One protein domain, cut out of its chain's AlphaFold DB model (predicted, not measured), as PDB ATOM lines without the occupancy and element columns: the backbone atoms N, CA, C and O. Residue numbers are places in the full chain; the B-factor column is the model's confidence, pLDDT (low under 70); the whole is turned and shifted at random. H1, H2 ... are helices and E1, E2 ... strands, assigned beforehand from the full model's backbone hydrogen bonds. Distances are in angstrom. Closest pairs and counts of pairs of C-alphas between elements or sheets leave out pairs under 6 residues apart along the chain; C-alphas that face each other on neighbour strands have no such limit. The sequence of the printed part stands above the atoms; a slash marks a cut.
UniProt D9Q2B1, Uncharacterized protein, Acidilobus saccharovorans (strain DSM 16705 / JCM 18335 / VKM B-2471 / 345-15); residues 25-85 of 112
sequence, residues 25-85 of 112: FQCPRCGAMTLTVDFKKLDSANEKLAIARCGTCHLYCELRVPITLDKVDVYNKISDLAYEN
ATOM      1  N   PHE A  25     248.971 147.170 164.649       92.06
ATOM      2  CA  PHE A  25     248.265 147.707 163.497       92.06
ATOM      3  C   PHE A  25     247.493 148.965 163.900       92.06
ATOM      4  O   PHE A  25     247.251 149.219 165.088       92.06
ATOM      5  N   GLN A  26     247.128 149.764 162.902       92.25
ATOM      6  CA  GLN A  26     246.265 150.920 163.086       92.25
ATOM      7  C   GLN A  26     244.823 150.453 163.290       92.25
ATOM      8  O   GLN A  26     244.356 149.572 162.590       92.25
ATOM      9  N   CYS A  27     244.107 150.989 164.273       91.00
ATOM     10  CA  CYS A  27     242.710 150.625 164.473       91.00
ATOM     11  C   CYS A  27     241.818 151.358 163.458       91.00
ATOM     12  O   CYS A  27     241.860 152.589 163.445       91.00
ATOM     13  N   PRO A  28     240.950 150.663 162.699       88.69
ATOM     14  CA  PRO A  28     240.084 151.319 161.720       88.69
ATOM     15  C   PRO A  28     238.992 152.191 162.367       88.69
ATOM     16  O   PRO A  28     238.559 153.166 161.771       88.69
ATOM     17  N   ARG A  29     238.593 151.924 163.624       86.00
ATOM     18  CA  ARG A  29     237.588 152.749 164.333       86.00
ATOM     19  C   ARG A  29     238.123 154.065 164.895       86.00
ATOM     20  O   ARG A  29     237.397 155.047 164.934       86.00
ATOM     21  N   CYS A  30     239.341 154.062 165.444       88.62
ATOM     22  CA  CYS A  30     239.871 155.199 166.214       88.62
ATOM     23  C   CYS A  30     241.208 155.742 165.695       88.62
ATOM     24  O   CYS A  30     241.731 156.704 166.248       88.62
ATOM     25  N   GLY A  31     241.801 155.111 164.679       87.81
ATOM     26  CA  GLY A  31     243.058 155.540 164.065       87.81
ATOM     27  C   GLY A  31     244.320 155.306 164.904       87.81
ATOM     28  O   GLY A  31     245.419 155.526 164.401       87.81
ATOM     29  N   ALA A  32     244.209 154.837 166.152       91.69
ATOM     30  CA  ALA A  32     245.357 154.583 167.024       91.69
ATOM     31  C   ALA A  32     246.124 153.307 166.624       91.69
ATOM     32  O   ALA A  32     245.516 152.274 166.340       91.69
ATOM     33  N   MET A  33     247.462 153.332 166.671       91.31
ATOM     34  CA  MET A  33     248.335 152.167 166.406       91.31
ATOM     35  C   MET A  33     248.406 151.196 167.599       91.31
ATOM     36  O   MET A  33     249.480 150.875 168.106       91.31
ATOM     37  N   THR A  34     247.247 150.751 168.082       92.38
ATOM     38  CA  THR A  34     247.111 149.914 169.287       92.38
ATOM     39  C   THR A  34     246.367 148.606 169.033       92.38
ATOM     40  O   THR A  34     245.973 147.944 169.992       92.38
ATOM     41  N   LEU A  35     246.122 148.244 167.770       91.62
ATOM     42  CA  LEU A  35     245.401 147.023 167.426       91.62
ATOM     43  C   LEU A  35     246.369 145.836 167.362       91.62
ATOM     44  O   LEU A  35     247.366 145.863 166.639       91.62
ATOM     45  N   THR A  36     246.084 144.796 168.140       92.00
ATOM     46  CA  THR A  36     246.890 143.575 168.237       92.00
ATOM     47  C   THR A  36     246.063 142.358 167.866       92.00
ATOM     48  O   THR A  36     244.952 142.207 168.368       92.00
ATOM     49  N   VAL A  37     246.630 141.477 167.039       92.06
ATOM     50  CA  VAL A  37     246.018 140.202 166.639       92.06
ATOM     51  C   VAL A  37     246.781 139.040 167.267       92.06
ATOM     52  O   VAL A  37     247.985 138.866 167.022       92.06
ATOM     53  N   ASP A  38     246.073 138.231 168.047       91.38
ATOM     54  CA  ASP A  38     246.571 137.029 168.707       91.38
ATOM     55  C   ASP A  38     245.895 135.780 168.148       91.38
ATOM     56  O   ASP A  38     244.723 135.804 167.796       91.38
ATOM     57  N   PHE A  39     246.625 134.668 168.089       91.31
ATOM     58  CA  PHE A  39     246.082 133.385 167.647       91.31
ATOM     59  C   PHE A  39     246.034 132.406 168.814       91.31
ATOM     60  O   PHE A  39     247.052 132.163 169.468       91.31
ATOM     61  N   LYS A  40     244.870 131.802 169.040       89.62
ATOM     62  CA  LYS A  40     244.697 130.624 169.887       89.62
ATOM     63  C   LYS A  40     244.528 129.398 168.997       89.62
ATOM     64  O   LYS A  40     243.854 129.444 167.971       89.62
ATOM     65  N   LYS A  41     245.169 128.299 169.384       82.50
ATOM     66  CA  LYS A  41     244.988 127.007 168.718       82.50
ATOM     67  C   LYS A  41     243.625 126.454 169.124       82.50
ATOM     68  O   LYS A  41     243.311 126.485 170.313       82.50
ATOM     69  N   LEU A  42     242.843 126.008 168.150       81.94
ATOM     70  CA  LEU A  42     241.613 125.259 168.380       81.94
ATOM     71  C   LEU A  42     241.908 123.768 168.149       81.94
ATOM     72  O   LEU A  42     242.880 123.440 167.470       81.94
ATOM     73  N   ASP A  43     241.098 122.876 168.718       74.94
ATOM     74  CA  ASP A  43     241.316 121.423 168.612       74.94
ATOM     75  C   ASP A  43     241.123 120.890 167.176       74.94
ATOM     76  O   ASP A  43     241.626 119.824 166.820       74.94
ATOM     77  N   SER A  44     240.450 121.663 166.318       72.56
ATOM     78  CA  SER A  44     240.304 121.396 164.886       72.56
ATOM     79  C   SER A  44     241.638 121.580 164.152       72.56
ATOM     80  O   SER A  44     242.175 122.684 164.080       72.56
ATOM     81  N   ALA A  45     242.156 120.509 163.541       72.44
ATOM     82  CA  ALA A  45     243.502 120.451 162.954       72.44
ATOM     83  C   ALA A  45     243.817 121.502 161.868       72.44
ATOM     84  O   ALA A  45     244.990 121.717 161.569       72.44
ATOM     85  N   ASN A  46     242.803 122.152 161.287       82.69
ATOM     86  CA  ASN A  46     242.949 123.085 160.164       82.69
ATOM     87  C   ASN A  46     242.628 124.548 160.514       82.69
ATOM     88  O   ASN A  46     242.832 125.433 159.680       82.69
ATOM     89  N   GLU A  47     242.167 124.825 161.735       86.56
ATOM     90  CA  GLU A  47     241.643 126.135 162.127       86.56
ATOM     91  C   GLU A  47     242.348 126.691 163.366       86.56
ATOM     92  O   GLU A  47     242.832 125.974 164.242       86.56
ATOM     93  N   LYS A  48     242.391 128.017 163.455       88.94
ATOM     94  CA  LYS A  48     242.848 128.759 164.626       88.94
ATOM     95  C   LYS A  48     241.876 129.892 164.927       88.94
ATOM     96  O   LYS A  48     241.274 130.473 164.029       88.94
ATOM     97  N   LEU A  49     241.749 130.227 166.203       90.19
ATOM     98  CA  LEU A  49     240.940 131.352 166.650       90.19
ATOM     99  C   LEU A  49     241.818 132.605 166.675       90.19
ATOM    100  O   LEU A  49     242.763 132.688 167.463       90.19
ATOM    101  N   ALA A  50     241.532 133.564 165.806       91.56
ATOM    102  CA  ALA A  50     242.149 134.877 165.813       91.56
ATOM    103  C   ALA A  50     241.361 135.820 166.725       91.56
ATOM    104  O   ALA A  50     240.144 135.920 166.628       91.56
ATOM    105  N   ILE A  51     242.065 136.511 167.613       91.44
ATOM    106  CA  ILE A  51     241.498 137.480 168.544       91.44
ATOM    107  C   ILE A  51     242.177 138.813 168.284       91.44
ATOM    108  O   ILE A  51     243.375 138.960 168.533       91.44
ATOM    109  N   ALA A  52     241.413 139.783 167.804       91.12
ATOM    110  CA  ALA A  52     241.882 141.142 167.610       91.12
ATOM    111  C   ALA A  52     241.386 142.040 168.738       91.12
ATOM    112  O   ALA A  52     240.209 142.012 169.101       91.12
ATOM    113  N   ARG A  53     242.298 142.834 169.304       91.75
ATOM    114  CA  ARG A  53     242.000 143.752 170.406       91.75
ATOM    115  C   ARG A  53     242.589 145.119 170.138       91.75
ATOM    116  O   ARG A  53     243.752 145.214 169.753       91.75
ATOM    117  N   CYS A  54     241.818 146.169 170.390       91.69
ATOM    118  CA  CYS A  54     242.324 147.535 170.407       91.69
ATOM    119  C   CYS A  54     242.400 148.060 171.844       91.69
ATOM    120  O   CYS A  54     241.412 148.025 172.571       91.69
ATOM    121  N   GLY A  55     243.559 148.592 172.237       87.31
ATOM    122  CA  GLY A  55     243.749 149.185 173.567       87.31
ATOM    123  C   GLY A  55     243.059 150.538 173.790       87.31
ATOM    124  O   GLY A  55     242.898 150.931 174.937       87.31
ATOM    125  N   THR A  56     242.656 151.240 172.723       89.19
ATOM    126  CA  THR A  56     242.120 152.614 172.811       89.19
ATOM    127  C   THR A  56     240.591 152.650 172.792       89.19
ATOM    128  O   THR A  56     239.976 153.267 173.652       89.19
ATOM    129  N   CYS A  57     239.959 151.977 171.825       86.50
ATOM    130  CA  CYS A  57     238.498 151.943 171.675       86.50
ATOM    131  C   CYS A  57     237.852 150.648 172.190       86.50
ATOM    132  O   CYS A  57     236.662 150.441 171.980       86.50
ATOM    133  N   HIS A  58     238.639 149.757 172.806       85.75
ATOM    134  CA  HIS A  58     238.192 148.459 173.326       85.75
ATOM    135  C   HIS A  58     237.501 147.548 172.298       85.75
ATOM    136  O   HIS A  58     236.706 146.688 172.666       85.75
ATOM    137  N   LEU A  59     237.833 147.696 171.011       86.69
ATOM    138  CA  LEU A  59     237.381 146.765 169.979       86.69
ATOM    139  C   LEU A  59     237.861 145.349 170.313       86.69
ATOM    140  O   LEU A  59     239.053 145.153 170.566       86.69
ATOM    141  N   TYR A  60     236.940 144.391 170.274       88.62
ATOM    142  CA  TYR A  60     237.195 142.975 170.484       88.62
ATOM    143  C   TYR A  60     236.519 142.176 169.371       88.62
ATOM    144  O   TYR A  60     235.300 142.225 169.243       88.62
ATOM    145  N   CYS A  61     237.313 141.461 168.577       87.69
ATOM    146  CA  CYS A  61     236.815 140.600 167.508       87.69
ATOM    147  C   CYS A  61     237.407 139.200 167.636       87.69
ATOM    148  O   CYS A  61     238.627 139.059 167.772       87.69
ATOM    149  N   GLU A  62     236.556 138.179 167.557       89.06
ATOM    150  CA  GLU A  62     236.960 136.775 167.497       89.06
ATOM    151  C   GLU A  62     236.576 136.187 166.142       89.06
ATOM    152  O   GLU A  62     235.410 136.165 165.770       89.06
ATOM    153  N   LEU A  63     237.562 135.689 165.401       87.12
ATOM    154  CA  LEU A  63     237.367 135.132 164.066       87.12
ATOM    155  C   LEU A  63     238.003 133.750 164.001       87.12
ATOM    156  O   LEU A  63     239.156 133.564 164.399       87.12
ATOM    157  N   ARG A  64     237.276 132.761 163.480       87.81
ATOM    158  CA  ARG A  64     237.863 131.460 163.145       87.81
ATOM    159  C   ARG A  64     238.492 131.569 161.769       87.81
ATOM    160  O   ARG A  64     237.835 131.944 160.807       87.81
ATOM    161  N   VAL A  65     239.783 131.283 161.691       87.88
ATOM    162  CA  VAL A  65     240.547 131.410 160.453       87.88
ATOM    163  C   VAL A  65     241.378 130.159 160.208       87.88
ATOM    164  O   VAL A  65     241.859 129.545 161.164       87.88
ATOM    165  N   PRO A  66     241.598 129.767 158.946       88.88
ATOM    166  CA  PRO A  66     242.516 128.686 158.629       88.88
ATOM    167  C   PRO A  66     243.943 129.014 159.081       88.88
ATOM    168  O   PRO A  66     244.351 130.174 159.210       88.88
ATOM    169  N   ILE A  67     244.737 127.971 159.317       87.38
ATOM    170  CA  ILE A  67     246.109 128.107 159.837       87.38
ATOM    171  C   ILE A  67     247.022 128.898 158.888       87.38
ATOM    172  O   ILE A  67     247.955 129.549 159.365       87.38
ATOM    173  N   THR A  68     246.727 128.879 157.588       88.38
ATOM    174  CA  THR A  68     247.479 129.560 156.524       88.38
ATOM    175  C   THR A  68     247.454 131.081 156.619       88.38
ATOM    176  O   THR A  68     248.415 131.702 156.180       88.38
ATOM    177  N   LEU A  69     246.405 131.679 157.196       89.62
ATOM    178  CA  LEU A  69     246.254 133.136 157.247       89.62
ATOM    179  C   LEU A  69     247.146 133.764 158.312       89.62
ATOM    180  O   LEU A  69     247.145 133.348 159.469       89.62
ATOM    181  N   ASP A  70     247.875 134.805 157.959       89.81
ATOM    182  CA  ASP A  70     248.725 135.551 158.872       89.81
ATOM    183  C   ASP A  70     247.963 136.676 159.587       89.81
ATOM    184  O   ASP A  70     246.778 136.932 159.380       89.81
ATOM    185  N   LYS A  71     248.656 137.364 160.504       90.25
ATOM    186  CA  LYS A  71     248.080 138.486 161.270       90.25
ATOM    187  C   LYS A  71     247.571 139.614 160.375       90.25
ATOM    188  O   LYS A  71     246.620 140.290 160.748       90.25
ATOM    189  N   VAL A  72     248.245 139.822 159.245       90.62
ATOM    190  CA  VAL A  72     247.911 140.867 158.271       90.62
ATOM    191  C   VAL A  72     246.583 140.543 157.595       90.62
ATOM    192  O   VAL A  72     245.735 141.417 157.496       90.62
ATOM    193  N   ASP A  73     246.354 139.281 157.235       91.44
ATOM    194  CA  ASP A  73     245.116 138.881 156.564       91.44
ATOM    195  C   ASP A  73     243.899 139.035 157.485       91.44
ATOM    196  O   ASP A  73     242.846 139.507 157.068       91.44
ATOM    197  N   VAL A  74     244.052 138.693 158.769       90.69
ATOM    198  CA  VAL A  74     243.006 138.936 159.779       90.69
ATOM    199  C   VAL A  74     242.743 140.429 159.954       90.69
ATOM    200  O   VAL A  74     241.597 140.831 160.129       90.69
ATOM    201  N   TYR A  75     243.795 141.249 159.929       91.38
ATOM    202  CA  TYR A  75     243.649 142.696 160.019       91.38
ATOM    203  C   TYR A  75     242.850 143.260 158.841       91.38
ATOM    204  O   TYR A  75     241.943 144.048 159.084       91.38
ATOM    205  N   ASN A  76     243.143 142.823 157.613       90.75
ATOM    206  CA  ASN A  76     242.418 143.267 156.421       90.75
ATOM    207  C   ASN A  76     240.923 142.970 156.560       90.75
ATOM    208  O   ASN A  76     240.139 143.907 156.552       90.75
ATOM    209  N   LYS A  77     240.555 141.729 156.915       89.69
ATOM    210  CA  LYS A  77     239.150 141.361 157.170       89.69
ATOM    211  C   LYS A  77     238.458 142.272 158.187       89.69
ATOM    212  O   LYS A  77     237.308 142.641 158.017       89.69
ATOM    213  N   ILE A  78     239.143 142.636 159.273       89.12
ATOM    214  CA  ILE A  78     238.578 143.540 160.289       89.12
ATOM    215  C   ILE A  78     238.453 144.970 159.756       89.12
ATOM    216  O   ILE A  78     237.542 145.690 160.158       89.12
ATOM    217  N   SER A  79     239.390 145.398 158.912       89.88
ATOM    218  CA  SER A  79     239.339 146.702 158.263       89.88
ATOM    219  C   SER A  79     238.151 146.783 157.312       89.88
ATOM    220  O   SER A  79     237.408 147.754 157.388       89.88
ATOM    221  N   ASP A  80     237.928 145.754 156.502       90.00
ATOM    222  CA  ASP A  80     236.813 145.676 155.553       90.00
ATOM    223  C   ASP A  80     235.470 145.718 156.308       90.00
ATOM    224  O   ASP A  80     234.658 146.620 156.100       90.00
ATOM    225  N   LEU A  81     235.324 144.896 157.357       87.56
ATOM    226  CA  LEU A  81     234.163 144.935 158.263       87.56
ATOM    227  C   LEU A  81     233.951 146.302 158.938       87.56
ATOM    228  O   LEU A  81     232.829 146.660 159.308       87.56
ATOM    229  N   ALA A  82     235.029 147.055 159.162       86.88
ATOM    230  CA  ALA A  82     234.945 148.400 159.711       86.88
ATOM    231  C   ALA A  82     234.424 149.414 158.699       86.88
ATOM    232  O   ALA A  82     233.652 150.286 159.098       86.88
ATOM    233  N   TYR A  83     234.819 149.288 157.431       86.75
ATOM    234  CA  TYR A  83     234.290 150.100 156.338       86.75
ATOM    235  C   TYR A  83     232.812 149.804 156.071       86.75
ATOM    236  O   TYR A  83     232.045 150.730 155.833       86.75
ATOM    237  N   GLU A  84     232.384 148.552 156.232       85.19
ATOM    238  CA  GLU A  84     230.973 148.153 156.145       85.19
ATOM    239  C   GLU A  84     230.123 148.579 157.357       85.19
ATOM    240  O   GLU A  84     228.919 148.322 157.399       85.19
ATOM    241  N   ASN A  85     230.722 149.197 158.385       79.69
ATOM    242  CA  ASN A  85     230.078 149.496 159.668       79.69
ATOM    243  C   ASN A  85     229.513 148.250 160.401       79.69
ATOM    244  O   ASN A  85     228.687 148.394 161.302       79.69
TER     245      ASN A  85
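AT A GLANCE: This is residues 25 to 85 of the 112 residues of an uncharacterized protein of Acidilobus saccharovorans (strain DSM 16705 / JCM 18335 / VKM B-2471 / 345-15) (UniProt D9Q2B1). A strongly twisted sheet of three long strands, E1, E2 and E3, makes a wall, and one helix, H1, packs slantwise over one of its faces, giving two layers, while the other face is bare of named helices. The sheet gives the domain its length, and residues 25 to 34 form a loop that folds back at the end of the sheet where E1 begins. The printed part has 61 residues, with three named strands and then one named helix along the chain, E1 E2 E3 H1; the sheet's order is E1 - E2 - E3, all antiparallel, and the class is mixed, helices and strands. The whole is compact, with a radius of gyration of the C-alphas of 11.6 A, and its outline is elongated, spanning 35 by 21 by 16 A.

HOW THE PARTS SIT: The sheet is a meander, each strand the antiparallel neighbour of the one before, made of E1, residues 35 to 41, E2, residues 47 to 54, and E3, residues 60 to 66. E2 is the inner strand, and E1 and E3 are the edge strands. E1 and E2 form a hairpin, their directions at 155 degrees; N 38 and O 51 are 2.8 A apart and N 51 and O 38 are 2.8 A apart, both within hydrogen-bond range. E2 and E3 form a second hairpin, also at 155 degrees, with N 50 and O 63 at 2.8 A and N 63 and O 50 at 2.9 A, within hydrogen-bond range. The sheet's C-alphas lie up to 5.0 A off their best plane. H1, residues 71 to 83, is on the sheet at a height over the sheet of 8.5 A. It lies over E2 and only just over E3, on which 3 of its C-alphas fall. It runs slantwise to the strands, but only just, at 59 degrees to E2 on the local plane. The closest C-alphas of E1 and H1 are those of Val 37 and Lys 71, 6.0 A apart; those of E2 and H1 are Ala 50 and Val 74, 7.3 A. In H1 every O i to N i+4 pair is within hydrogen-bond range.

IN THESE COORDINATES: E2, Glu 47 to Cys 54, measures 23.0 A from first to last C-alpha. E1, Leu 35 to Lys 41, measures 20.1 A and begins at C-alpha 35, (245.401, 147.023, 167.426). E3, Tyr 60 to Pro 66, measures 19.3 A. H1, Lys 71 to Tyr 83, measures 18.7 A and ends at C-alpha 83, (234.290, 150.100, 156.338).

THE WHOLE: The two C-alphas farthest apart are those of Gly 31 and Ala 45, 35.1 A. The printed part has no cut, and the links E1 to E2, E2 to E3 and E3 to H1 are tight. The mean pLDDT of the printed part is 88.2, and no printed residue is under 70.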